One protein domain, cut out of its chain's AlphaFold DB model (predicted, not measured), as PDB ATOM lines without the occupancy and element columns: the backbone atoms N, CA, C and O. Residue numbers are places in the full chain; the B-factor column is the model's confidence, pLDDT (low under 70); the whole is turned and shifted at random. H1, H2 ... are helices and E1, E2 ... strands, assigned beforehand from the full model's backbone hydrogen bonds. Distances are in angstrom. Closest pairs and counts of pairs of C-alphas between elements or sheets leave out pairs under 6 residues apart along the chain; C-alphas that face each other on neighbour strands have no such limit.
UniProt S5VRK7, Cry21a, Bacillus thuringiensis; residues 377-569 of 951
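Overview. This is residues 377 to 569 of the 951 residues of the protein "Cry21a" of Bacillus thuringiensis (UniProt S5VRK7). With little regular structure, this is a small sandwich: the curled antiparallel sheet E3 E2 E1 E4 faces the hairpin E7 E8. The hairpin E5 E6 packs on E2. The 193 printed residues, 71 in named elements, mostly strand, run E1 E2 E3 E4 H1 E5 E6 H2 E7 E8; compact, radius of gyration of the C-alphas 16.6 A, spans 54 by 36 by 34 A.

Along the chain. After residues 377 to 420 come E1, 421 to 433, 34.9 A from first to last C-alpha, with C-alpha 421 at (181.933, 220.846, 145.166); E2, 444 to 456, 35.4 A; E3, 460 to 465; E4, 476 to 480; H1, 484 to 487; E5, 495 to 498; E6, 503 to 506; H2, 509 to 513; E7, 535 to 543; and E8, 561 to 568, with C-alpha 568 at (175.475, 228.754, 137.604).

Arrangement. N 424 and O 453 of E1 and E2 are 2.8 A apart, within hydrogen-bond range. The closest C-alphas of E1 and E7, Gln 422 and Gln 538, are 4.9 A apart. H1 stands at the sheet's level, height 2.1 A.

Size, cuts and confidence. The printed part has no cut. Links H2 to E7 and E7 to E8 are long. Residues under pLDDT 70 include 508 to 523.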
ATOM      1  N   PHE A 377     178.530 220.905 130.501       92.88
ATOM      2  CA  PHE A 377     179.945 220.634 130.216       92.88
ATOM      3  C   PHE A 377     180.501 221.600 129.177       92.88
ATOM      4  O   PHE A 377     179.788 221.967 128.245       92.88
ATOM      5  N   ASN A 378     181.783 221.953 129.274       90.06
ATOM      6  CA  ASN A 378     182.507 222.402 128.079       90.06
ATOM      7  C   ASN A 378     182.787 221.204 127.170       90.06
ATOM      8  O   ASN A 378     182.792 220.059 127.630       90.06
ATOM      9  N   ASP A 379     183.048 221.468 125.894       90.81
ATOM     10  CA  ASP A 379     183.549 220.438 124.994       90.81
ATOM     11  C   ASP A 379     184.868 219.898 125.546       90.81
ATOM     12  O   ASP A 379     185.648 220.610 126.191       90.81
ATOM     13  N   ILE A 380     185.122 218.627 125.261       92.81
ATOM     14  CA  ILE A 380     186.366 217.968 125.633       92.81
ATOM     15  C   ILE A 380     187.527 218.689 124.952       92.81
ATOM     16  O   ILE A 380     187.585 218.756 123.720       92.81
ATOM     17  N   VAL A 381     188.472 219.165 125.761       90.50
ATOM     18  CA  VAL A 381     189.722 219.772 125.296       90.50
ATOM     19  C   VAL A 381     190.874 218.793 125.438       90.50
ATOM     20  O   VAL A 381     190.952 218.037 126.397       90.50
ATOM     21  N   GLY A 382     191.788 218.788 124.483       89.44
ATOM     22  CA  GLY A 382     192.819 217.781 124.344       89.44
ATOM     23  C   GLY A 382     192.269 216.357 124.178       89.44
ATOM     24  O   GLY A 382     191.103 216.141 123.829       89.44
ATOM     25  N   PRO A 383     193.126 215.345 124.378       89.12
ATOM     26  CA  PRO A 383     194.584 215.475 124.458       89.12
ATOM     27  C   PRO A 383     195.224 215.917 123.128       89.12
ATOM     28  O   PRO A 383     196.366 216.362 123.122       89.12
ATOM     29  N   VAL A 384     194.489 215.810 122.012       88.88
ATOM     30  CA  VAL A 384     194.816 216.326 120.668       88.88
ATOM     31  C   VAL A 384     193.549 216.897 120.019       88.88
ATOM     32  O   VAL A 384     192.438 216.501 120.383       88.88
ATOM     33  N   GLU A 385     193.705 217.814 119.063       87.38
ATOM     34  CA  GLU A 385     192.593 218.624 118.541       87.38
ATOM     35  C   GLU A 385     192.419 218.614 117.020       87.38
ATOM     36  O   GLU A 385     191.394 219.082 116.527       87.38
ATOM     37  N   CYS A 386     193.355 218.060 116.240       85.69
ATOM     38  CA  CYS A 386     193.164 218.032 114.789       85.69
ATOM     39  C   CYS A 386     191.947 217.157 114.424       85.69
ATOM     40  O   CYS A 386     191.623 216.186 115.119       85.69
ATOM     41  N   LYS A 387     191.251 217.515 113.337       79.62
ATOM     42  CA  LYS A 387     190.037 216.827 112.850       79.62
ATOM     43  C   LYS A 387     190.142 216.366 111.388       79.62
ATOM     44  O   LYS A 387     189.141 215.978 110.794       79.62
ATOM     45  N   ALA A 388     191.331 216.421 110.786       75.62
ATOM     46  CA  ALA A 388     191.520 216.221 109.349       75.62
ATOM     47  C   ALA A 388     192.210 214.887 109.020       75.62
ATOM     48  O   ALA A 388     193.185 214.494 109.659       75.62
ATOM     49  N   GLY A 389     191.728 214.209 107.974       74.00
ATOM     50  CA  GLY A 389     192.339 212.985 107.448       74.00
ATOM     51  C   GLY A 389     192.499 211.885 108.505       74.00
ATOM     52  O   GLY A 389     191.562 211.552 109.224       74.00
ATOM     53  N   ASN A 390     193.703 211.319 108.600       76.94
ATOM     54  CA  ASN A 390     194.072 210.307 109.599       76.94
ATOM     55  C   ASN A 390     194.411 210.896 110.988       76.94
ATOM     56  O   ASN A 390     194.753 210.145 111.900       76.94
ATOM     57  N   GLN A 391     194.307 212.217 111.158       82.31
ATOM     58  CA  GLN A 391     194.476 212.943 112.417       82.31
ATOM     59  C   GLN A 391     193.122 213.490 112.866       82.31
ATOM     60  O   GLN A 391     192.913 214.699 112.951       82.31
ATOM     61  N   ASN A 392     192.171 212.581 113.098       88.56
ATOM     62  CA  ASN A 392     190.821 212.937 113.510       88.56
ATOM     63  C   ASN A 392     190.580 212.598 114.985       88.56
ATOM     64  O   ASN A 392     190.327 211.446 115.348       88.56
ATOM     65  N   SER A 393     190.649 213.622 115.836       90.62
ATOM     66  CA  SER A 393     190.430 213.513 117.280       90.62
ATOM     67  C   SER A 393     189.002 213.103 117.647       90.62
ATOM     68  O   SER A 393     188.810 212.547 118.728       90.62
ATOM     69  N   ASN A 394     188.020 213.277 116.751       91.81
ATOM     70  CA  ASN A 394     186.637 212.866 117.004       91.81
ATOM     71  C   ASN A 394     186.509 211.356 117.248       91.81
ATOM     72  O   ASN A 394     185.578 210.952 117.930       91.81
ATOM     73  N   ASN A 395     187.445 210.539 116.750       92.56
ATOM     74  CA  ASN A 395     187.414 209.077 116.876       92.56
ATOM     75  C   ASN A 395     188.022 208.549 118.193       92.56
ATOM     76  O   ASN A 395     188.073 207.335 118.406       92.56
ATOM     77  N   LEU A 396     188.536 209.429 119.058       93.94
ATOM     78  CA  LEU A 396     189.136 209.036 120.334       93.94
ATOM     79  C   LEU A 396     188.059 208.618 121.339       93.94
ATOM     80  O   LEU A 396     187.096 209.347 121.528       93.94
ATOM     81  N   LEU A 397     188.246 207.474 121.992       95.44
ATOM     82  CA  LEU A 397     187.324 206.852 122.944       95.44
ATOM     83  C   LEU A 397     187.772 207.109 124.379       95.44
ATOM     84  O   LEU A 397     188.926 206.832 124.716       95.44
ATOM     85  N   PHE A 398     186.860 207.543 125.246       96.00
ATOM     86  CA  PHE A 398     187.190 207.890 126.628       96.00
ATOM     87  C   PHE A 398     186.504 207.010 127.675       96.00
ATOM     88  O   PHE A 398     185.376 206.545 127.503       96.00
ATOM     89  N   ASN A 399     187.205 206.846 128.799       95.50
ATOM     90  CA  ASN A 399     186.634 206.374 130.054       95.50
ATOM     91  C   ASN A 399     186.536 207.538 131.040       95.50
ATOM     92  O   ASN A 399     187.442 208.370 131.110       95.50
ATOM     93  N   PHE A 400     185.451 207.576 131.804       95.88
ATOM     94  CA  PHE A 400     185.144 208.638 132.747       95.88
ATOM     95  C   PHE A 400     185.442 208.232 134.179       95.88
ATOM     96  O   PHE A 400     185.141 207.116 134.609       95.88
ATOM     97  N   TYR A 401     185.977 209.190 134.923       94.62
ATOM     98  CA  TYR A 401     186.352 209.036 136.315       94.62
ATOM     99  C   TYR A 401     185.868 210.251 137.097       94.62
ATOM    100  O   TYR A 401     185.820 211.361 136.567       94.62
ATOM    101  N   ASN A 402     185.523 210.057 138.363       91.94
ATOM    102  CA  ASN A 402     185.257 211.170 139.263       91.94
ATOM    103  C   ASN A 402     186.564 211.910 139.629       91.94
ATOM    104  O   ASN A 402     187.662 211.516 139.232       91.94
ATOM    105  N   VAL A 403     186.454 212.979 140.423       90.06
ATOM    106  CA  VAL A 403     187.617 213.784 140.848       90.06
ATOM    107  C   VAL A 403     188.648 212.994 141.670       90.06
ATOM    108  O   VAL A 403     189.802 213.399 141.736       90.06
ATOM    109  N   ASP A 404     188.252 211.861 142.263       88.31
ATOM    110  CA  ASP A 404     189.121 210.955 143.032       88.31
ATOM    111  C   ASP A 404     189.779 209.870 142.164       88.31
ATOM    112  O   ASP A 404     190.457 208.981 142.680       88.31
ATOM    113  N   GLY A 405     189.551 209.897 140.848       89.00
ATOM    114  CA  GLY A 405     190.063 208.894 139.917       89.00
ATOM    115  C   GLY A 405     189.317 207.557 139.952       89.00
ATOM    116  O   GLY A 405     189.803 206.584 139.379       89.00
ATOM    117  N   GLN A 406     188.147 207.477 140.592       92.94
ATOM    118  CA  GLN A 406     187.304 206.277 140.562       92.94
ATOM    119  C   GLN A 406     186.442 206.259 139.295       92.94
ATOM    120  O   GLN A 406     185.904 207.307 138.928       92.94
ATOM    121  N   PRO A 407     186.283 205.104 138.622       94.75
ATOM    122  CA  PRO A 407     185.498 205.016 137.395       94.75
ATOM    123  C   PRO A 407     184.034 205.379 137.657       94.75
ATOM    124  O   PRO A 407     183.455 204.977 138.668       94.75
ATOM    125  N   LEU A 408     183.421 206.125 136.736       94.25
ATOM    126  CA  LEU A 408     181.997 206.431 136.833       94.25
ATOM    127  C   LEU A 408     181.133 205.191 136.550       94.25
ATOM    128  O   LEU A 408     181.472 204.395 135.665       94.25
ATOM    129  N   PRO A 409     179.971 205.054 137.219       92.44
ATOM    130  CA  PRO A 409     179.003 204.008 136.905       92.44
ATOM    131  C   PRO A 409     178.657 203.998 135.411       92.44
ATOM    132  O   PRO A 409     178.463 205.053 134.800       92.44
ATOM    133  N   ASN A 410     178.599 202.803 134.819       91.12
ATOM    134  CA  ASN A 410     178.286 202.574 133.401       91.12
ATOM    135  C   ASN A 410     179.142 203.374 132.399       91.12
ATOM    136  O   ASN A 410     178.757 203.484 131.239       91.12
ATOM    137  N   ASN A 411     180.275 203.943 132.831       93.75
ATOM    138  CA  ASN A 411     181.112 204.816 132.012       93.75
ATOM    139  C   ASN A 411     180.302 205.912 131.282       93.75
ATOM    140  O   ASN A 411     180.469 206.118 130.082       93.75
ATOM    141  N   SER A 412     179.383 206.584 131.984       93.38
ATOM    142  CA  SER A 412     178.474 207.564 131.373       93.38
ATOM    143  C   SER A 412     178.711 208.980 131.883       93.38
ATOM    144  O   SER A 412     178.788 209.213 133.089       93.38
ATOM    145  N   ILE A 413     178.734 209.944 130.957       93.88
ATOM    146  CA  ILE A 413     178.812 211.380 131.268       93.88
ATOM    147  C   ILE A 413     177.594 211.875 132.069       93.88
ATOM    148  O   ILE A 413     177.684 212.851 132.805       93.88
ATOM    149  N   THR A 414     176.458 211.179 131.986       93.06
ATOM    150  CA  THR A 414     175.236 211.516 132.744       93.06
ATOM    151  C   THR A 414     175.350 211.249 134.249       93.06
ATOM    152  O   THR A 414     174.472 211.649 135.002       93.06
ATOM    153  N   ASN A 415     176.439 210.615 134.702       94.69
ATOM    154  CA  ASN A 415     176.702 210.331 136.114       94.69
ATOM    155  C   ASN A 415     177.625 211.362 136.792       94.69
ATOM    156  O   ASN A 415     178.087 211.128 137.911       94.69
ATOM    157  N   TYR A 416     177.911 212.495 136.139       96.00
ATOM    158  CA  TYR A 416     178.503 213.653 136.813       96.00
ATOM    159  C   TYR A 416     177.407 214.502 137.466       96.00
ATOM    160  O   TYR A 416     176.433 214.886 136.828       96.00
ATOM    161  N   PHE A 417     177.616 214.823 138.739       95.44
ATOM    162  CA  PHE A 417     176.684 215.528 139.617       95.44
ATOM    163  C   PHE A 417     177.428 216.638 140.369       95.44
ATOM    164  O   PHE A 417     178.650 216.558 140.537       95.44
ATOM    165  N   TYR A 418     176.712 217.651 140.858       94.50
ATOM    166  CA  TYR A 418     177.299 218.809 141.540       94.50
ATOM    167  C   TYR A 418     178.114 218.417 142.774       94.50
ATOM    168  O   TYR A 418     179.193 218.957 143.031       94.50
ATOM    169  N   ASN A 419     177.600 217.442 143.531       90.88
ATOM    170  CA  ASN A 419     178.249 216.865 144.712       90.88
ATOM    171  C   ASN A 419     178.714 217.899 145.752       90.88
ATOM    172  O   ASN A 419     179.635 217.623 146.517       90.88
ATOM    173  N   ASN A 420     178.083 219.079 145.798       91.88
ATOM    174  CA  ASN A 420     178.456 220.178 146.691       91.88
ATOM    175  C   ASN A 420     179.942 220.562 146.596       91.88
ATOM    176  O   ASN A 420     180.550 220.922 147.605       91.88
ATOM    177  N   MET A 421     180.535 220.476 145.400       91.06
ATOM    178  CA  MET A 421     181.933 220.846 145.166       91.06
ATOM    179  C   MET A 421     182.032 222.068 144.256       91.06
ATOM    180  O   MET A 421     181.310 222.159 143.268       91.06
ATOM    181  N   GLN A 422     182.972 222.966 144.541       91.88
ATOM    182  CA  GLN A 422     183.276 224.131 143.708       91.88
ATOM    183  C   GLN A 422     184.790 224.324 143.604       91.88
ATOM    184  O   GLN A 422     185.463 224.418 144.627       91.88
ATOM    185  N   LEU A 423     185.323 224.428 142.385       93.31
ATOM    186  CA  LEU A 423     186.733 224.737 142.132       93.31
ATOM    187  C   LEU A 423     187.151 226.048 142.826       93.31
ATOM    188  O   LEU A 423     186.406 227.029 142.779       93.31
ATOM    189  N   ARG A 424     188.331 226.040 143.461       92.38
ATOM    190  CA  ARG A 424     188.972 227.161 144.179       92.38
ATOM    191  C   ARG A 424     190.436 227.413 143.799       92.38
ATOM    192  O   ARG A 424     191.005 228.405 144.240       92.38
ATOM    193  N   GLY A 425     191.040 226.523 143.023       93.69
ATOM    194  CA  GLY A 425     192.421 226.634 142.565       93.69
ATOM    195  C   GLY A 425     192.660 225.656 141.431       93.69
ATOM    196  O   GLY A 425     192.153 224.533 141.489       93.69
ATOM    197  N   LEU A 426     193.386 226.077 140.400       93.75
ATOM    198  CA  LEU A 426     193.714 225.244 139.248       93.75
ATOM    199  C   LEU A 426     195.072 225.618 138.659       93.75
ATOM    200  O   LEU A 426     195.267 226.725 138.164       93.75
ATOM    201  N   GLN A 427     195.977 224.645 138.635       92.94
ATOM    202  CA  GLN A 427     197.285 224.738 137.994       92.94
ATOM    203  C   GLN A 427     197.475 223.561 137.046       92.94
ATOM    204  O   GLN A 427     197.163 222.424 137.395       92.94
ATOM    205  N   PHE A 428     198.048 223.796 135.871       90.56
ATOM    206  CA  PHE A 428     198.397 222.734 134.932       90.56
ATOM    207  C   PHE A 428     199.879 222.388 135.033       90.56
ATOM    208  O   PHE A 428     200.730 223.265 135.145       90.56
ATOM    209  N   GLN A 429     200.202 221.099 134.968       90.31
ATOM    210  CA  GLN A 429     201.572 220.643 134.784       90.31
ATOM    211  C   GLN A 429     201.867 220.570 133.291       90.31
ATOM    212  O   GLN A 429     201.272 219.779 132.556       90.31
ATOM    213  N   ILE A 430     202.815 221.392 132.864       85.50
ATOM    214  CA  ILE A 430     203.262 221.500 131.484       85.50
ATOM    215  C   ILE A 430     204.611 220.807 131.352       85.50
ATOM    216  O   ILE A 430     205.554 221.107 132.087       85.50
ATOM    217  N   TYR A 431     204.703 219.882 130.406       82.12
ATOM    218  CA  TYR A 431     205.957 219.328 129.926       82.12
ATOM    219  C   TYR A 431     206.557 220.270 128.891       82.12
ATOM    220  O   TYR A 431     205.899 220.554 127.895       82.12
ATOM    221  N   LYS A 432     207.795 220.718 129.117       77.56
ATOM    222  CA  LYS A 432     208.553 221.561 128.193       77.56
ATOM    223  C   LYS A 432     209.698 220.766 127.591       77.56
ATOM    224  O   LYS A 432     210.595 220.302 128.303       77.56
ATOM    225  N   TYR A 433     209.683 220.633 126.270       68.19
ATOM    226  CA  TYR A 433     210.777 220.020 125.524       68.19
ATOM    227  C   TYR A 433     211.703 221.094 124.948       68.19
ATOM    228  O   TYR A 433     211.295 221.873 124.088       68.19
ATOM    229  N   SER A 434     212.960 221.131 125.402       58.94
ATOM    230  CA  SER A 434     214.007 221.938 124.772       58.94
ATOM    231  C   SER A 434     214.753 221.073 123.758       58.94
ATOM    232  O   SER A 434     215.610 220.266 124.117       58.94
ATOM    233  N   SER A 435     214.413 221.207 122.475       54.16
ATOM    234  CA  SER A 435     215.240 220.652 121.404       54.16
ATOM    235  C   SER A 435     216.366 221.641 121.093       54.16
ATOM    236  O   SER A 435     216.109 222.801 120.788       54.16
ATOM    237  N   THR A 436     217.622 221.191 121.120       47.81
ATOM    238  CA  THR A 436     218.770 221.954 120.591       47.81
ATOM    239  C   THR A 436     218.849 221.904 119.057       47.81
ATOM    240  O   THR A 436     219.849 222.319 118.475       47.81
ATOM    241  N   SER A 437     217.840 221.339 118.382       45.72
ATOM    242  CA  SER A 437     217.806 221.202 116.928       45.72
ATOM    243  C   SER A 437     217.350 222.518 116.297       45.72
ATOM    244  O   SER A 437     216.239 222.985 116.538       45.72
ATOM    245  N   THR A 438     218.183 223.071 115.417       43.66
ATOM    246  CA  THR A 438     217.942 224.292 114.629       43.66
ATOM    247  C   THR A 438     216.709 224.237 113.712       43.66
ATOM    248  O   THR A 438     216.372 225.249 113.109       43.66
ATOM    249  N   TYR A 439     216.027 223.090 113.616       40.06
ATOM    250  CA  TYR A 439     214.825 222.891 112.798       40.06
ATOM    251  C   TYR A 439     213.496 222.945 113.571       40.06
ATOM    252  O   TYR A 439     212.446 222.993 112.939       40.06
ATOM    253  N   PHE A 440     213.515 222.954 114.912       38.19
ATOM    254  CA  PHE A 440     212.307 223.047 115.745       38.19
ATOM    255  C   PHE A 440     212.569 224.009 116.913       38.19
ATOM    256  O   PHE A 440     213.034 223.591 117.974       38.19
ATOM    257  N   SER A 441     212.323 225.306 116.700       35.94
ATOM    258  CA  SER A 441     212.511 226.371 117.701       35.94
ATOM    259  C   SER A 441     211.293 226.592 118.610       35.94
ATOM    260  O   SER A 441     211.319 227.476 119.464       35.94
ATOM    261  N   THR A 442     210.226 225.806 118.462       45.97
ATOM    262  CA  THR A 442     209.008 225.963 119.258       45.97
ATOM    263  C   THR A 442     209.076 225.091 120.509       45.97
ATOM    264  O   THR A 442     209.215 223.871 120.444       45.97
ATOM    265  N   THR A 443     209.011 225.721 121.682       50.78
ATOM    266  CA  THR A 443     208.833 225.030 122.963       50.78
ATOM    267  C   THR A 443     207.508 224.273 122.930       50.78
ATOM    268  O   THR A 443     206.437 224.875 122.894       50.78
ATOM    269  N   SER A 444     207.574 222.945 122.893       57.19
ATOM    270  CA  SER A 444     206.397 222.089 123.014       57.19
ATOM    271  C   SER A 444     205.907 222.117 124.460       57.19
ATOM    272  O   SER A 444     206.459 221.392 125.284       57.19
ATOM    273  N   ASP A 445     204.896 222.936 124.758       73.81
ATOM    274  CA  ASP A 445     204.302 223.081 126.093       73.81
ATOM    275  C   ASP A 445     203.094 222.136 126.248       73.81
ATOM    276  O   ASP A 445     201.934 222.504 126.094       73.81
ATOM    277  N   ILE A 446     203.347 220.862 126.537       77.38
ATOM    278  CA  ILE A 446     202.300 219.831 126.531       77.38
ATOM    279  C   ILE A 446     201.671 219.684 127.929       77.38
ATOM    280  O   ILE A 446     202.398 219.377 128.874       77.38
ATOM    281  N   PRO A 447     200.339 219.813 128.092       84.69
ATOM    282  CA  PRO A 447     199.671 219.494 129.353       84.69
ATOM    283  C   PRO A 447     199.734 217.988 129.647       84.69
ATOM    284  O   PRO A 447     199.247 217.167 128.866       84.69
ATOM    285  N   ILE A 448     200.334 217.629 130.783       87.31
ATOM    286  CA  ILE A 448     200.541 216.233 131.218       87.31
ATOM    287  C   ILE A 448     199.984 215.946 132.622       87.31
ATOM    288  O   ILE A 448     200.161 214.848 133.147       87.31
ATOM    289  N   GLY A 449     199.344 216.931 133.251       90.50
ATOM    290  CA  GLY A 449     198.794 216.815 134.599       90.50
ATOM    291  C   GLY A 449     198.162 218.115 135.081       90.50
ATOM    292  O   GLY A 449     198.245 219.142 134.403       90.50
ATOM    293  N   PHE A 450     197.540 218.085 136.256       93.19
ATOM    294  CA  PHE A 450     197.000 219.279 136.913       93.19
ATOM    295  C   PHE A 450     196.971 219.123 138.436       93.19
ATOM    296  O   PHE A 450     196.974 218.009 138.960       93.19
ATOM    297  N   LYS A 451     196.912 220.254 139.139       95.88
ATOM    298  CA  LYS A 451     196.545 220.347 140.552       95.88
ATOM    299  C   LYS A 451     195.285 221.185 140.666       95.88
ATOM    300  O   LYS A 451     195.221 222.262 140.078       95.88
ATOM    301  N   ALA A 452     194.300 220.696 141.405       95.38
ATOM    302  CA  ALA A 452     193.061 221.417 141.656       95.38
ATOM    303  C   ALA A 452     192.721 221.419 143.145       95.38
ATOM    304  O   ALA A 452     192.956 220.434 143.845       95.38
ATOM    305  N   SER A 453     192.134 222.513 143.620       95.69
ATOM    306  CA  SER A 453     191.537 222.593 144.954       95.69
ATOM    307  C   SER A 453     190.045 222.879 144.834       95.69
ATOM    308  O   SER A 453     189.614 223.633 143.960       95.69
ATOM    309  N   TYR A 454     189.247 222.261 145.696       94.69
ATOM    310  CA  TYR A 454     187.793 222.353 145.696       94.69
ATOM    311  C   TYR A 454     187.291 222.730 147.079       94.69
ATOM    312  O   TYR A 454     187.654 222.094 148.067       94.69
ATOM    313  N   ARG A 455     186.377 223.694 147.141       91.38
ATOM    314  CA  ARG A 455     185.512 223.873 148.303       91.38
ATOM    315  C   ARG A 455     184.497 222.747 148.326       91.38
ATOM    316  O   ARG A 455     183.819 222.540 147.320       91.38
ATOM    317  N   THR A 456     184.342 222.089 149.464       87.81
ATOM    318  CA  THR A 456     183.220 221.179 149.718       87.81
ATOM    319  C   THR A 456     182.470 221.613 150.973       87.81
ATOM    320  O   THR A 456     182.944 222.479 151.716       87.81
ATOM    321  N   ASN A 457     181.291 221.042 151.214       71.25
ATOM    322  CA  ASN A 457     180.554 221.295 152.448       71.25
ATOM    323  C   ASN A 457     181.306 220.646 153.633       71.25
ATOM    324  O   ASN A 457     181.244 219.435 153.830       71.25
ATOM    325  N   GLY A 458     182.093 221.445 154.361       67.56
ATOM    326  CA  GLY A 458     182.816 221.037 155.574       67.56
ATOM    327  C   GLY A 458     184.345 220.925 155.465       67.56
ATOM    328  O   GLY A 458     185.006 220.918 156.500       67.56
ATOM    329  N   SER A 459     184.940 220.880 154.263       78.69
ATOM    330  CA  SER A 459     186.409 220.918 154.095       78.69
ATOM    331  C   SER A 459     186.856 221.297 152.675       78.69
ATOM    332  O   SER A 459     186.100 221.146 151.714       78.69
ATOM    333  N   ASP A 460     188.092 221.778 152.527       87.38
ATOM    334  CA  ASP A 460     188.723 221.929 151.213       87.38
ATOM    335  C   ASP A 460     189.344 220.585 150.779       87.38
ATOM    336  O   ASP A 460     190.025 219.913 151.557       87.38
ATOM    337  N   LYS A 461     189.119 220.197 149.523       91.19
ATOM    338  CA  LYS A 461     189.622 218.963 148.910       91.19
ATOM    339  C   LYS A 461     190.658 219.296 147.844       91.19
ATOM    340  O   LYS A 461     190.355 220.016 146.898       91.19
ATOM    341  N   ASN A 462     191.859 218.738 147.966       94.25
ATOM    342  CA  ASN A 462     192.946 218.937 147.006       94.25
ATOM    343  C   ASN A 462     193.166 217.672 146.176       94.25
ATOM    344  O   ASN A 462     193.310 216.586 146.732       94.25
ATOM    345  N   ILE A 463     193.219 217.830 144.857       95.25
ATOM    346  CA  ILE A 463     193.505 216.774 143.889       95.25
ATOM    347  C   ILE A 463     194.837 217.082 143.214       95.25
ATOM    348  O   ILE A 463     195.021 218.153 142.636       95.25
ATOM    349  N   ASP A 464     195.760 216.125 143.278       93.94
ATOM    350  CA  ASP A 464     197.042 216.179 142.584       93.94
ATOM    351  C   ASP A 464     197.076 215.076 141.523       93.94
ATOM    352  O   ASP A 464     197.248 213.897 141.830       93.94
ATOM    353  N   HIS A 465     196.868 215.468 140.268       91.12
ATOM    354  CA  HIS A 465     196.974 214.596 139.103       91.12
ATOM    355  C   HIS A 465     198.230 214.946 138.293       91.12
ATOM    356  O   HIS A 465     198.189 215.061 137.065       91.12
ATOM    357  N   THR A 466     199.348 215.190 138.980       89.12
ATOM    358  CA  THR A 466     200.649 215.402 138.340       89.12
ATOM    359  C   THR A 466     201.378 214.088 138.083       89.12
ATOM    360  O   THR A 466     201.218 213.094 138.792       89.12
ATOM    361  N   ARG A 467     202.197 214.073 137.031       83.62
ATOM    362  CA  ARG A 467     203.032 212.935 136.649       83.62
ATOM    363  C   ARG A 467     204.490 213.225 136.972       83.62
ATOM    364  O   ARG A 467     204.994 214.322 136.733       83.62
ATOM    365  N   SER A 468     205.183 212.210 137.476       75.69
ATOM    366  CA  SER A 468     206.646 212.226 137.525       75.69
ATOM    367  C   SER A 468     207.189 211.884 136.142       75.69
ATOM    368  O   SER A 468     206.709 210.939 135.516       75.69
ATOM    369  N   LEU A 469     208.182 212.634 135.657       68.62
ATOM    370  CA  LEU A 469     208.826 212.302 134.388       68.62
ATOM    371  C   LEU A 469     209.481 210.918 134.471       68.62
ATOM    372  O   LEU A 469     210.174 210.641 135.456       68.62
ATOM    373  N   PRO A 470     209.348 210.071 133.434       56.09
ATOM    374  CA  PRO A 470     210.208 208.910 133.295       56.09
ATOM    375  C   PRO A 470     211.669 209.378 133.289       56.09
ATOM    376  O   PRO A 470     212.063 210.233 132.494       56.09
ATOM    377  N   TYR A 471     212.470 208.849 134.210       42.59
ATOM    378  CA  TYR A 471     213.899 209.145 134.338       42.59
ATOM    379  C   TYR A 471     214.604 208.925 132.980       42.59
ATOM    380  O   TYR A 471     214.634 207.795 132.500       42.59
ATOM    381  N   GLY A 472     215.183 209.963 132.350       49.38
ATOM    382  CA  GLY A 472     216.116 209.755 131.223       49.38
ATOM    383  C   GLY A 472     216.147 210.754 130.057       49.38
ATOM    384  O   GLY A 472     217.080 210.677 129.259       49.38
ATOM    385  N   LEU A 473     215.216 211.705 129.929       52.34
ATOM    386  CA  LEU A 473     215.249 212.677 128.822       52.34
ATOM    387  C   LEU A 473     216.076 213.922 129.204       52.34
ATOM    388  O   LEU A 473     215.605 214.836 129.878       52.34
ATOM    389  N   LYS A 474     217.354 213.957 128.800       50.12
ATOM    390  CA  LYS A 474     218.211 215.149 128.958       50.12
ATOM    391  C   LYS A 474     217.601 216.329 128.183       50.12
ATOM    392  O   LYS A 474     217.435 216.228 126.974       50.12
ATOM    393  N   GLY A 475     217.320 217.442 128.871       60.75
ATOM    394  CA  GLY A 475     216.809 218.687 128.270       60.75
ATOM    395  C   GLY A 475     215.301 218.933 128.417       60.75
ATOM    396  O   GLY A 475     214.813 219.962 127.961       60.75
ATOM    397  N   SER A 476     214.557 218.034 129.068       67.81
ATOM    398  CA  SER A 476     213.131 218.235 129.353       67.81
ATOM    399  C   SER A 476     212.877 218.646 130.801       67.81
ATOM    400  O   SER A 476     213.470 218.068 131.716       67.81
ATOM    401  N   THR A 477     211.956 219.583 131.023       78.12
ATOM    402  CA  THR A 477     211.493 219.980 132.361       78.12
ATOM    403  C   THR A 477     209.972 219.933 132.440       78.12
ATOM    404  O   THR A 477     209.276 220.034 131.432       78.12
ATOM    405  N   THR A 478     209.435 219.767 133.649       82.75
ATOM    406  CA  THR A 478     208.015 220.016 133.920       82.75
ATOM    407  C   THR A 478     207.875 221.246 134.787       82.75
ATOM    408  O   THR A 478     208.597 221.381 135.775       82.75
ATOM    409  N   THR A 479     206.918 222.101 134.463       86.69
ATOM    410  CA  THR A 479     206.588 223.293 135.247       86.69
ATOM    411  C   THR A 479     205.104 223.298 135.568       86.69
ATOM    412  O   THR A 479     204.300 222.895 134.730       86.69
ATOM    413  N   LEU A 480     204.733 223.766 136.757       88.00
ATOM    414  CA  LEU A 480     203.343 224.104 137.053       88.00
ATOM    415  C   LEU A 480     203.065 225.524 136.562       88.00
ATOM    416  O   LEU A 480     203.924 226.394 136.704       88.00
ATOM    417  N   THR A 481     201.893 225.744 135.976       87.31
ATOM    418  CA  THR A 481     201.410 227.093 135.678       87.31
ATOM    419  C   THR A 481     201.073 227.838 136.965       87.31
ATOM    420  O   THR A 481     200.885 227.233 138.029       87.31
ATOM    421  N   ASP A 482     200.917 229.153 136.848       86.50
ATOM    422  CA  ASP A 482     200.256 229.939 137.883       86.50
ATOM    423  C   ASP A 482     198.830 229.425 138.119       86.50
ATOM    424  O   ASP A 482     198.231 228.768 137.255       86.50
ATOM    425  N   ASP A 483     198.308 229.688 139.317       87.19
ATOM    426  CA  ASP A 483     196.934 229.337 139.655       87.19
ATOM    427  C   ASP A 483     195.969 230.251 138.903       87.19
ATOM    428  O   ASP A 483     195.815 231.439 139.204       87.19
ATOM    429  N   ILE A 484     195.301 229.662 137.917       85.88
ATOM    430  CA  ILE A 484     194.355 230.346 137.041       85.88
ATOM    431  C   ILE A 484     193.210 230.936 137.864       85.88
ATOM    432  O   ILE A 484     192.771 232.053 137.594       85.88
ATOM    433  N   TYR A 485     192.761 230.230 138.904       83.56
ATOM    434  CA  TYR A 485     191.632 230.657 139.722       83.56
ATOM    435  C   TYR A 485     191.948 231.922 140.530       83.56
ATOM    436  O   TYR A 485     191.070 232.760 140.717       83.56
ATOM    437  N   ILE A 486     193.200 232.099 140.971       81.25
ATOM    438  CA  ILE A 486     193.629 233.326 141.666       81.25
ATOM    439  C   ILE A 486     193.526 234.529 140.727       81.25
ATOM    440  O   ILE A 486     193.105 235.608 141.141       81.25
ATOM    441  N   THR A 487     193.899 234.345 139.461       79.44
ATOM    442  CA  THR A 487     193.883 235.424 138.464       79.44
ATOM    443  C   THR A 487     192.495 235.695 137.884       79.44
ATOM    444  O   THR A 487     192.196 236.829 137.523       79.44
ATOM    445  N   ASN A 488     191.641 234.672 137.800       81.12
ATOM    446  CA  ASN A 488     190.304 234.764 137.231       81.12
ATOM    447  C   ASN A 488     189.365 233.726 137.880       81.12
ATOM    448  O   ASN A 488     189.182 232.650 137.321       81.12
ATOM    449  N   PRO A 489     188.740 234.014 139.035       76.75
ATOM    450  CA  PRO A 489     187.906 233.046 139.761       76.75
ATOM    451  C   PRO A 489     186.572 232.722 139.066       76.75
ATOM    452  O   PRO A 489     185.919 231.734 139.409       76.75
ATOM    453  N   SER A 490     186.167 233.540 138.090       77.00
ATOM    454  CA  SER A 490     184.919 233.391 137.332       77.00
ATOM    455  C   SER A 490     185.140 232.806 135.937       77.00
ATOM    456  O   SER A 490     184.234 232.837 135.106       77.00
ATOM    457  N   PHE A 491     186.337 232.283 135.647       82.44
ATOM    458  CA  PHE A 491     186.575 231.640 134.364       82.44
ATOM    459  C   PHE A 491     185.648 230.432 134.182       82.44
ATOM    460  O   PHE A 491     185.345 229.667 135.103       82.44
ATOM    461  N   ASN A 492     185.175 230.277 132.956       82.88
ATOM    462  CA  ASN A 492     184.131 229.325 132.597       82.88
ATOM    463  C   ASN A 492     184.520 228.450 131.409       82.88
ATOM    464  O   ASN A 492     183.790 227.527 131.061       82.88
ATOM    465  N   ILE A 493     185.670 228.719 130.795       83.50
ATOM    466  CA  ILE A 493     186.134 228.047 129.589       83.50
ATOM    467  C   ILE A 493     187.605 227.695 129.746       83.50
ATOM    468  O   ILE A 493     188.403 228.449 130.305       83.50
ATOM    469  N   ILE A 494     187.949 226.529 129.212       85.19
ATOM    470  CA  ILE A 494     189.315 226.117 128.924       85.19
ATOM    471  C   ILE A 494     189.356 225.763 127.439       85.19
ATOM    472  O   ILE A 494     188.421 225.166 126.907       85.19
ATOM    473  N   ASN A 495     190.442 226.133 126.777       83.62
ATOM    474  CA  ASN A 495     190.744 225.793 125.399       83.62
ATOM    475  C   ASN A 495     192.131 225.171 125.302       83.62
ATOM    476  O   ASN A 495     193.010 225.448 126.120       83.62
ATOM    477  N   MET A 496     192.330 224.349 124.278       83.25
ATOM    478  CA  MET A 496     193.613 223.740 123.979       83.25
ATOM    479  C   MET A 496     193.942 223.874 122.491       83.25
ATOM    480  O   MET A 496     193.095 223.630 121.637       83.25
ATOM    481  N   ASN A 497     195.187 224.223 122.177       81.31
ATOM    482  CA  ASN A 497     195.807 223.901 120.895       81.31
ATOM    483  C   ASN A 497     196.644 222.651 121.112       81.31
ATOM    484  O   ASN A 497     197.551 222.687 121.940       81.31
ATOM    485  N   SER A 498     196.355 221.545 120.433       81.00
ATOM    486  CA  SER A 498     197.170 220.341 120.607       81.00
ATOM    487  C   SER A 498     197.282 219.518 119.333       81.00
ATOM    488  O   SER A 498     196.289 219.096 118.736       81.00
ATOM    489  N   SER A 499     198.531 219.259 118.951       77.88
ATOM    490  CA  SER A 499     198.939 218.460 117.796       77.88
ATOM    491  C   SER A 499     199.811 217.280 118.243       77.88
ATOM    492  O   SER A 499     199.901 216.976 119.431       77.88
ATOM    493  N   GLN A 500     200.494 216.601 117.313       73.62
ATOM    494  CA  GLN A 500     201.488 215.571 117.638       73.62
ATOM    495  C   GLN A 500     202.601 216.091 118.557       73.62
ATOM    496  O   GLN A 500     202.970 215.416 119.521       73.62
ATOM    497  N   THR A 501     203.157 217.258 118.243       67.31
ATOM    498  CA  THR A 501     204.419 217.743 118.819       67.31
ATOM    499  C   THR A 501     204.252 219.007 119.642       67.31
ATOM    500  O   THR A 501     205.207 219.410 120.289       67.31
ATOM    501  N   SER A 502     203.076 219.629 119.657       71.25
ATOM    502  CA  SER A 502     202.814 220.863 120.398       71.25
ATOM    503  C   SER A 502     201.528 220.762 121.209       71.25
ATOM    504  O   SER A 502     200.600 220.046 120.833       71.25
ATOM    505  N   GLY A 503     201.504 221.488 122.320       72.88
ATOM    506  CA  GLY A 503     200.343 221.707 123.164       72.88
ATOM    507  C   GLY A 503     200.358 223.154 123.657       72.88
ATOM    508  O   GLY A 503     201.424 223.759 123.745       72.88
ATOM    509  N   GLN A 504     199.192 223.715 123.940       76.69
ATOM    510  CA  GLN A 504     199.013 224.924 124.736       76.69
ATOM    511  C   GLN A 504     197.604 224.881 125.320       76.69
ATOM    512  O   GLN A 504     196.661 224.539 124.609       76.69
ATOM    513  N   ILE A 505     197.459 225.229 126.596       79.06
ATOM    514  CA  ILE A 505     196.170 225.367 127.277       79.06
ATOM    515  C   ILE A 505     195.969 226.829 127.674       79.06
ATOM    516  O   ILE A 505     196.919 227.481 128.104       79.06
ATOM    517  N   ALA A 506     194.755 227.348 127.517       76.62
ATOM    518  CA  ALA A 506     194.415 228.713 127.911       76.62
ATOM    519  C   ALA A 506     192.950 228.818 128.339       76.62
ATOM    520  O   ALA A 506     192.128 227.975 127.986       76.62
ATOM    521  N   THR A 507     192.610 229.880 129.064       71.88
ATOM    522  CA  THR A 507     191.219 230.198 129.430       71.88
ATOM    523  C   THR A 507     190.501 231.052 128.388       71.88
ATOM    524  O   THR A 507     189.299 231.269 128.492       71.88
ATOM    525  N   ASP A 508     191.227 231.537 127.382       66.38
ATOM    526  CA  ASP A 508     190.706 232.350 126.286       66.38
ATOM    527  C   ASP A 508     191.328 231.884 124.961       66.38
ATOM    528  O   ASP A 508     192.535 231.655 124.871       66.38
ATOM    529  N   VAL A 509     190.498 231.742 123.925       61.00
ATOM    530  CA  VAL A 509     190.939 231.413 122.563       61.00
ATOM    531  C   VAL A 509     191.895 232.486 122.031       61.00
ATOM    532  O   VAL A 509     192.864 232.152 121.350       61.00
ATOM    533  N   SER A 510     191.692 233.762 122.379       59.69
ATOM    534  CA  SER A 510     192.554 234.866 121.938       59.69
ATOM    535  C   SER A 510     194.008 234.688 122.400       59.69
ATOM    536  O   SER A 510     194.942 234.941 121.641       59.69
ATOM    537  N   GLN A 511     194.210 234.138 123.603       56.84
ATOM    538  CA  GLN A 511     195.527 233.847 124.177       56.84
ATOM    539  C   GLN A 511     196.238 232.685 123.471       56.84
ATOM    540  O   GLN A 511     197.460 232.571 123.543       56.84
ATOM    541  N   ILE A 512     195.482 231.829 122.783       56.38
ATOM    542  CA  ILE A 512     196.016 230.741 121.963       56.38
ATOM    543  C   ILE A 512     196.395 231.256 120.564       56.38
ATOM    544  O   ILE A 512     197.380 230.802 119.985       56.38
ATOM    545  N   LEU A 513     195.637 232.221 120.030       50.12
ATOM    546  CA  LEU A 513     195.847 232.802 118.697       50.12
ATOM    547  C   LEU A 513     196.989 233.835 118.642       50.12
ATOM    548  O   LEU A 513     197.535 234.068 117.566       50.12
ATOM    549  N   TYR A 514     197.358 234.451 119.772       41.62
ATOM    550  CA  TYR A 514     198.398 235.493 119.845       41.62
ATOM    551  C   TYR A 514     199.843 234.972 119.892       41.62
ATOM    552  O   TYR A 514     200.785 235.754 119.742       41.62
ATOM    553  N   THR A 515     200.053 233.671 120.091       44.59
ATOM    554  CA  THR A 515     201.394 233.084 120.001       44.59
ATOM    555  C   THR A 515     201.842 233.135 118.528       44.59
ATOM    556  O   THR A 515     201.039 232.786 117.663       44.59
ATOM    557  N   PRO A 516     203.075 233.557 118.172       39.84
ATOM    558  CA  PRO A 516     203.514 233.611 116.775       39.84
ATOM    559  C   PRO A 516     203.638 232.187 116.209       39.84
ATOM    560  O   PRO A 516     204.674 231.536 116.312       39.84
ATOM    561  N   ILE A 517     202.549 231.669 115.645       47.16
ATOM    562  CA  ILE A 517     202.449 230.327 115.061       47.16
ATOM    563  C   ILE A 517     202.876 230.412 113.587       47.16
ATOM    564  O   ILE A 517     202.087 230.186 112.676       47.16
ATOM    565  N   SER A 518     204.126 230.792 113.310       43.16
ATOM    566  CA  SER A 518     204.644 230.773 111.929       43.16
ATOM    567  C   SER A 518     204.982 229.357 111.437       43.16
ATOM    568  O   SER A 518     205.068 229.137 110.232       43.16
ATOM    569  N   ASP A 519     205.116 228.386 112.353       40.91
ATOM    570  CA  ASP A 519     205.696 227.068 112.051       40.91
ATOM    571  C   ASP A 519     204.719 225.879 112.163       40.91
ATOM    572  O   ASP A 519     205.072 224.760 111.780       40.91
ATOM    573  N   ILE A 520     203.478 226.072 112.631       47.47
ATOM    574  CA  ILE A 520     202.479 224.987 112.690       47.47
ATOM    575  C   ILE A 520     201.547 225.105 111.481       47.47
ATOM    576  O   ILE A 520     200.573 225.846 111.488       47.47
ATOM    577  N   LYS A 521     201.824 224.327 110.430       45.38
ATOM    578  CA  LYS A 521     201.026 224.286 109.186       45.38
ATOM    579  C   LYS A 521     199.583 223.756 109.350       45.38
ATOM    580  O   LYS A 521     198.876 223.654 108.353       45.38
ATOM    581  N   GLN A 522     199.138 223.402 110.560       54.62
ATOM    582  CA  GLN A 522     197.763 222.980 110.856       54.62
ATOM    583  C   GLN A 522     197.313 223.502 112.226       54.62
ATOM    584  O   GLN A 522     197.791 223.064 113.269       54.62
ATOM    585  N   ASN A 523     196.371 224.437 112.207       63.66
ATOM    586  CA  ASN A 523     195.736 225.014 113.384       63.66
ATOM    587  C   ASN A 523     194.780 223.995 114.032       63.66
ATOM    588  O   ASN A 523     193.642 223.838 113.593       63.66
ATOM    589  N   CYS A 524     195.250 223.277 115.056       76.56
ATOM    590  CA  CYS A 524     194.486 222.239 115.751       76.56
ATOM    591  C   CYS A 524     193.974 222.756 117.096       76.56
ATOM    592  O   CYS A 524     194.562 222.487 118.142       76.56
ATOM    593  N   PHE A 525     192.879 223.512 117.056       77.69
ATOM    594  CA  PHE A 525     192.275 224.139 118.231       77.69
ATOM    595  C   PHE A 525     190.997 223.426 118.669       77.69
ATOM    596  O   PHE A 525     190.185 223.012 117.835       77.69
ATOM    597  N   SER A 526     190.783 223.354 119.982       77.25
ATOM    598  CA  SER A 526     189.470 223.049 120.540       77.25
ATOM    599  C   SER A 526     188.459 224.121 120.133       77.25
ATOM    600  O   SER A 526     188.793 225.301 120.049       77.25
ATOM    601  N   GLN A 527     187.208 223.721 119.919       66.75
ATOM    602  CA  GLN A 527     186.140 224.594 119.419       66.75
ATOM    603  C   GLN A 527     185.131 224.985 120.513       66.75
ATOM    604  O   GLN A 527     183.936 225.060 120.238       66.75
ATOM    605  N   ASN A 528     185.578 225.233 121.752       65.00
ATOM    606  CA  ASN A 528     184.650 225.747 122.763       65.00
ATOM    607  C   ASN A 528     184.165 227.145 122.358       65.00
ATOM    608  O   ASN A 528     184.972 228.036 122.094       65.00
ATOM    609  N   SER A 529     182.843 227.333 122.310       55.28
ATOM    610  CA  SER A 529     182.236 228.631 122.005       55.28
ATOM    611  C   SER A 529     182.621 229.679 123.055       55.28
ATOM    612  O   SER A 529     182.667 229.354 124.246       55.28
ATOM    613  N   PRO A 530     182.884 230.933 122.649       50.00
ATOM    614  CA  PRO A 530     183.299 231.975 123.571       50.00
ATOM    615  C   PRO A 530     182.166 232.377 124.529       50.00
ATOM    616  O   PRO A 530     181.046 232.655 124.120       50.00
ATOM    617  N   TYR A 531     182.541 232.426 125.807       52.31
ATOM    618  CA  TYR A 531     181.914 233.055 126.970       52.31
ATOM    619  C   TYR A 531     180.463 232.678 127.346       52.31
ATOM    620  O   TYR A 531     179.490 233.118 126.745       52.31
ATOM    621  N   LEU A 532     180.316 231.975 128.478       60.84
ATOM    622  CA  LEU A 532     179.044 231.750 129.181       60.84
ATOM    623  C   LEU A 532     178.996 232.574 130.476       60.84
ATOM    624  O   LEU A 532     179.176 232.021 131.560       60.84
ATOM    625  N   GLY A 533     178.810 233.893 130.380       58.59
ATOM    626  CA  GLY A 533     179.078 234.839 131.483       58.59
ATOM    627  C   GLY A 533     178.439 234.541 132.846       58.59
ATOM    628  O   GLY A 533     178.984 234.942 133.869       58.59
ATOM    629  N   ASN A 534     177.342 233.782 132.878       70.00
ATOM    630  CA  ASN A 534     176.618 233.438 134.109       70.00
ATOM    631  C   ASN A 534     176.963 232.050 134.674       70.00
ATOM    632  O   ASN A 534     176.295 231.567 135.586       70.00
ATOM    633  N   ASN A 535     177.984 231.391 134.133       81.75
ATOM    634  CA  ASN A 535     178.446 230.095 134.610       81.75
ATOM    635  C   ASN A 535     179.928 230.165 134.964       81.75
ATOM    636  O   ASN A 535     180.652 231.012 134.445       81.75
ATOM    637  N   ARG A 536     180.379 229.222 135.788       87.50
ATOM    638  CA  ARG A 536     181.789 229.023 136.143       87.50
ATOM    639  C   ARG A 536     182.148 227.547 136.144       87.50
ATOM    640  O   ARG A 536     181.266 226.695 136.285       87.50
ATOM    641  N   ILE A 537     183.442 227.243 136.031       91.69
ATOM    642  CA  ILE A 537     183.914 225.861 136.154       91.69
ATOM    643  C   ILE A 537     183.691 225.360 137.583       91.69
ATOM    644  O   ILE A 537     184.138 225.953 138.567       91.69
ATOM    645  N   GLN A 538     182.985 224.240 137.677       93.81
ATOM    646  CA  GLN A 538     182.701 223.526 138.910       93.81
ATOM    647  C   GLN A 538     183.804 222.518 139.221       93.81
ATOM    648  O   GLN A 538     184.341 222.522 140.330       93.81
ATOM    649  N   ALA A 539     184.159 221.684 138.240       94.75
ATOM    650  CA  ALA A 539     185.243 220.721 138.342       94.75
ATOM    651  C   ALA A 539     185.922 220.434 136.999       94.75
ATOM    652  O   ALA A 539     185.424 220.782 135.928       94.75
ATOM    653  N   ILE A 540     187.095 219.806 137.086       94.62
ATOM    654  CA  ILE A 540     187.918 219.388 135.954       94.62
ATOM    655  C   ILE A 540     188.266 217.911 136.128       94.62
ATOM    656  O   ILE A 540     188.607 217.472 137.226       94.62
ATOM    657  N   TYR A 541     188.158 217.155 135.043       95.25
ATOM    658  CA  TYR A 541     188.351 215.715 135.014       95.25
ATOM    659  C   TYR A 541     189.394 215.365 133.950       95.25
ATOM    660  O   TYR A 541     189.265 215.817 132.807       95.25
ATOM    661  N   PRO A 542     190.424 214.573 134.293       93.06
ATOM    662  CA  PRO A 542     191.416 214.126 133.328       93.06
ATOM    663  C   PRO A 542     190.799 213.130 132.344       93.06
ATOM    664  O   PRO A 542     190.092 212.206 132.745       93.06
ATOM    665  N   LEU A 543     191.120 213.273 131.060       93.38
ATOM    666  CA  LEU A 543     190.741 212.332 130.014       93.38
ATOM    667  C   LEU A 543     191.973 211.803 129.285       93.38
ATOM    668  O   LEU A 543     192.770 212.562 128.731       93.38
ATOM    669  N   GLN A 544     192.088 210.478 129.235       91.50
ATOM    670  CA  GLN A 544     193.047 209.774 128.389       91.50
ATOM    671  C   GLN A 544     192.295 208.810 127.469       91.50
ATOM    672  O   GLN A 544     191.405 208.095 127.939       91.50
ATOM    673  N   PRO A 545     192.607 208.786 126.164       93.50
ATOM    674  CA  PRO A 545     191.909 207.930 125.232       93.50
ATOM    675  C   PRO A 545     192.341 206.482 125.434       93.50
ATOM    676  O   PRO A 545     193.516 206.188 125.652       93.50
ATOM    677  N   THR A 546     191.391 205.566 125.308       94.06
ATOM    678  CA  THR A 546     191.641 204.117 125.352       94.06
ATOM    679  C   THR A 546     192.196 203.582 124.029       94.06
ATOM    680  O   THR A 546     192.745 202.484 123.979       94.06
ATOM    681  N   ASN A 547     192.099 204.369 122.954       93.00
ATOM    682  CA  ASN A 547     192.489 204.012 121.592       93.00
ATOM    683  C   ASN A 547     193.392 205.075 120.913       93.00
ATOM    684  O   ASN A 547     193.136 205.429 119.764       93.00
ATOM    685  N   PRO A 548     194.473 205.575 121.546       90.00
ATOM    686  CA  PRO A 548     195.277 206.681 121.000       90.00
ATOM    687  C   PRO A 548     195.790 206.438 119.568       90.00
ATOM    688  O   PRO A 548     195.958 207.381 118.800       90.00
ATOM    689  N   ASN A 549     195.977 205.172 119.179       87.44
ATOM    690  CA  ASN A 549     196.460 204.765 117.857       87.44
ATOM    691  C   ASN A 549     195.483 205.052 116.701       87.44
ATOM    692  O   ASN A 549     195.903 205.005 115.546       87.44
ATOM    693  N   THR A 550     194.200 205.347 116.961       86.62
ATOM    694  CA  THR A 550     193.257 205.767 115.900       86.62
ATOM    695  C   THR A 550     193.563 207.162 115.368       86.62
ATOM    696  O   THR A 550     193.058 207.548 114.315       86.62
ATOM    697  N   TYR A 551     194.384 207.917 116.092       86.31
ATOM    698  CA  TYR A 551     194.899 209.203 115.680       86.31
ATOM    699  C   TYR A 551     196.351 209.029 115.233       86.31
ATOM    700  O   TYR A 551     197.240 208.749 116.044       86.31
ATOM    701  N   ASN A 552     196.617 209.186 113.935       82.81
ATOM    702  CA  ASN A 552     197.978 209.053 113.434       82.81
ATOM    703  C   ASN A 552     198.871 210.143 114.038       82.81
ATOM    704  O   ASN A 552     198.498 211.314 114.100       82.81
ATOM    705  N   ALA A 553     200.077 209.759 114.449       77.06
ATOM    706  CA  ALA A 553     201.018 210.687 115.052       77.06
ATOM    707  C   ALA A 553     200.443 211.332 116.338       77.06
ATOM    708  O   ALA A 553     200.564 212.528 116.575       77.06
ATOM    709  N   TYR A 554     199.821 210.533 117.208       77.56
ATOM    710  CA  TYR A 554     199.316 210.993 118.511       77.56
ATOM    711  C   TYR A 554     200.412 211.637 119.394       77.56
ATOM    712  O   TYR A 554     200.155 212.557 120.176       77.56
ATOM    713  N   GLY A 555     201.667 211.217 119.215       75.94
ATOM    714  CA  GLY A 555     202.806 211.682 120.004       75.94
ATOM    715  C   GLY A 555     202.943 210.855 121.279       75.94
ATOM    716  O   GLY A 555     203.056 209.636 121.199       75.94
ATOM    717  N   SER A 556     202.944 211.507 122.445       74.88
ATOM    718  CA  SER A 556     203.033 210.821 123.742       74.88
ATOM    719  C   SER A 556     201.658 210.416 124.281       74.88
ATOM    720  O   SER A 556     200.729 211.222 124.276       74.88
ATOM    721  N   THR A 557     201.557 209.200 124.826       76.88
ATOM    722  CA  THR A 557     200.398 208.716 125.603       76.88
ATOM    723  C   THR A 557     200.231 209.424 126.949       76.88
ATOM    724  O   THR A 557     199.197 209.276 127.591       76.88
ATOM    725  N   ASP A 558     201.224 210.206 127.380       77.81
ATOM    726  CA  ASP A 558     201.149 211.008 128.607       77.81
ATOM    727  C   ASP A 558     200.346 212.298 128.441       77.81
ATOM    728  O   ASP A 558     200.072 212.981 129.429       77.81
ATOM    729  N   LYS A 559     199.946 212.637 127.208       83.50
ATOM    730  CA  LYS A 559     199.049 213.764 126.963       83.50
ATOM    731  C   LYS A 559     197.738 213.574 127.707       83.50
ATOM    732  O   LYS A 559     197.162 212.483 127.734       83.50
ATOM    733  N   LEU A 560     197.254 214.674 128.264       88.06
ATOM    734  CA  LEU A 560     195.986 214.727 128.968       88.06
ATOM    735  C   LEU A 560     195.017 215.657 128.252       88.06
ATOM    736  O   LEU A 560     195.350 216.784 127.896       88.06
ATOM    737  N   GLY A 561     193.816 215.137 128.017       91.69
ATOM    738  CA  GLY A 561     192.642 215.945 127.753       91.69
ATOM    739  C   GLY A 561     191.914 216.250 129.054       91.69
ATOM    740  O   GLY A 561     192.216 215.675 130.103       91.69
ATOM    741  N   PHE A 562     190.934 217.134 128.975       93.19
ATOM    742  CA  PHE A 562     190.134 217.562 130.105       93.19
ATOM    743  C   PHE A 562     188.663 217.636 129.709       93.19
ATOM    744  O   PHE A 562     188.307 218.161 128.653       93.19
ATOM    745  N   LEU A 563     187.813 217.124 130.593       94.94
ATOM    746  CA  LEU A 563     186.388 217.425 130.629       94.94
ATOM    747  C   LEU A 563     186.157 218.370 131.803       94.94
ATOM    748  O   LEU A 563     186.655 218.122 132.897       94.94
ATOM    749  N   THR A 564     185.403 219.443 131.598       93.94
ATOM    750  CA  THR A 564     185.077 220.378 132.679       93.94
ATOM    751  C   THR A 564     183.577 220.500 132.821       93.94
ATOM    752  O   THR A 564     182.874 220.671 131.823       93.94
ATOM    753  N   THR A 565     183.109 220.469 134.056       95.25
ATOM    754  CA  THR A 565     181.715 220.714 134.414       95.25
ATOM    755  C   THR A 565     181.513 222.178 134.769       95.25
ATOM    756  O   THR A 565     182.402 222.821 135.330       95.25
ATOM    757  N   LEU A 566     180.337 222.704 134.455       91.44
ATOM    758  CA  LEU A 566     179.918 224.073 134.714       91.44
ATOM    759  C   LEU A 566     178.664 224.077 135.583       91.44
ATOM    760  O   LEU A 566     177.816 223.192 135.462       91.44
ATOM    761  N   ILE A 567     178.545 225.117 136.402       90.31
ATOM    762  CA  ILE A 567     177.353 225.444 137.194       90.31
ATOM    763  C   ILE A 567     177.030 226.932 137.065       90.31
ATOM    764  O   ILE A 567     177.886 227.711 136.637       90.31
ATOM    765  N   SER A 568     175.826 227.332 137.490       86.94
ATOM    766  CA  SER A 568     175.475 228.754 137.604       86.94
ATOM    767  C   SER A 568     176.365 229.449 138.644       86.94
ATOM    768  O   SER A 568     176.688 228.851 139.676       86.94
ATOM    769  N   ASN A 569     176.726 230.712 138.405       82.88
ATOM    770  CA  ASN A 569     177.524 231.525 139.333       82.88
ATOM    771  C   ASN A 569     176.892 231.657 140.728       82.88
ATOM    772  O   ASN A 569     177.624 231.718 141.723       82.88
TER     773      ASN A 569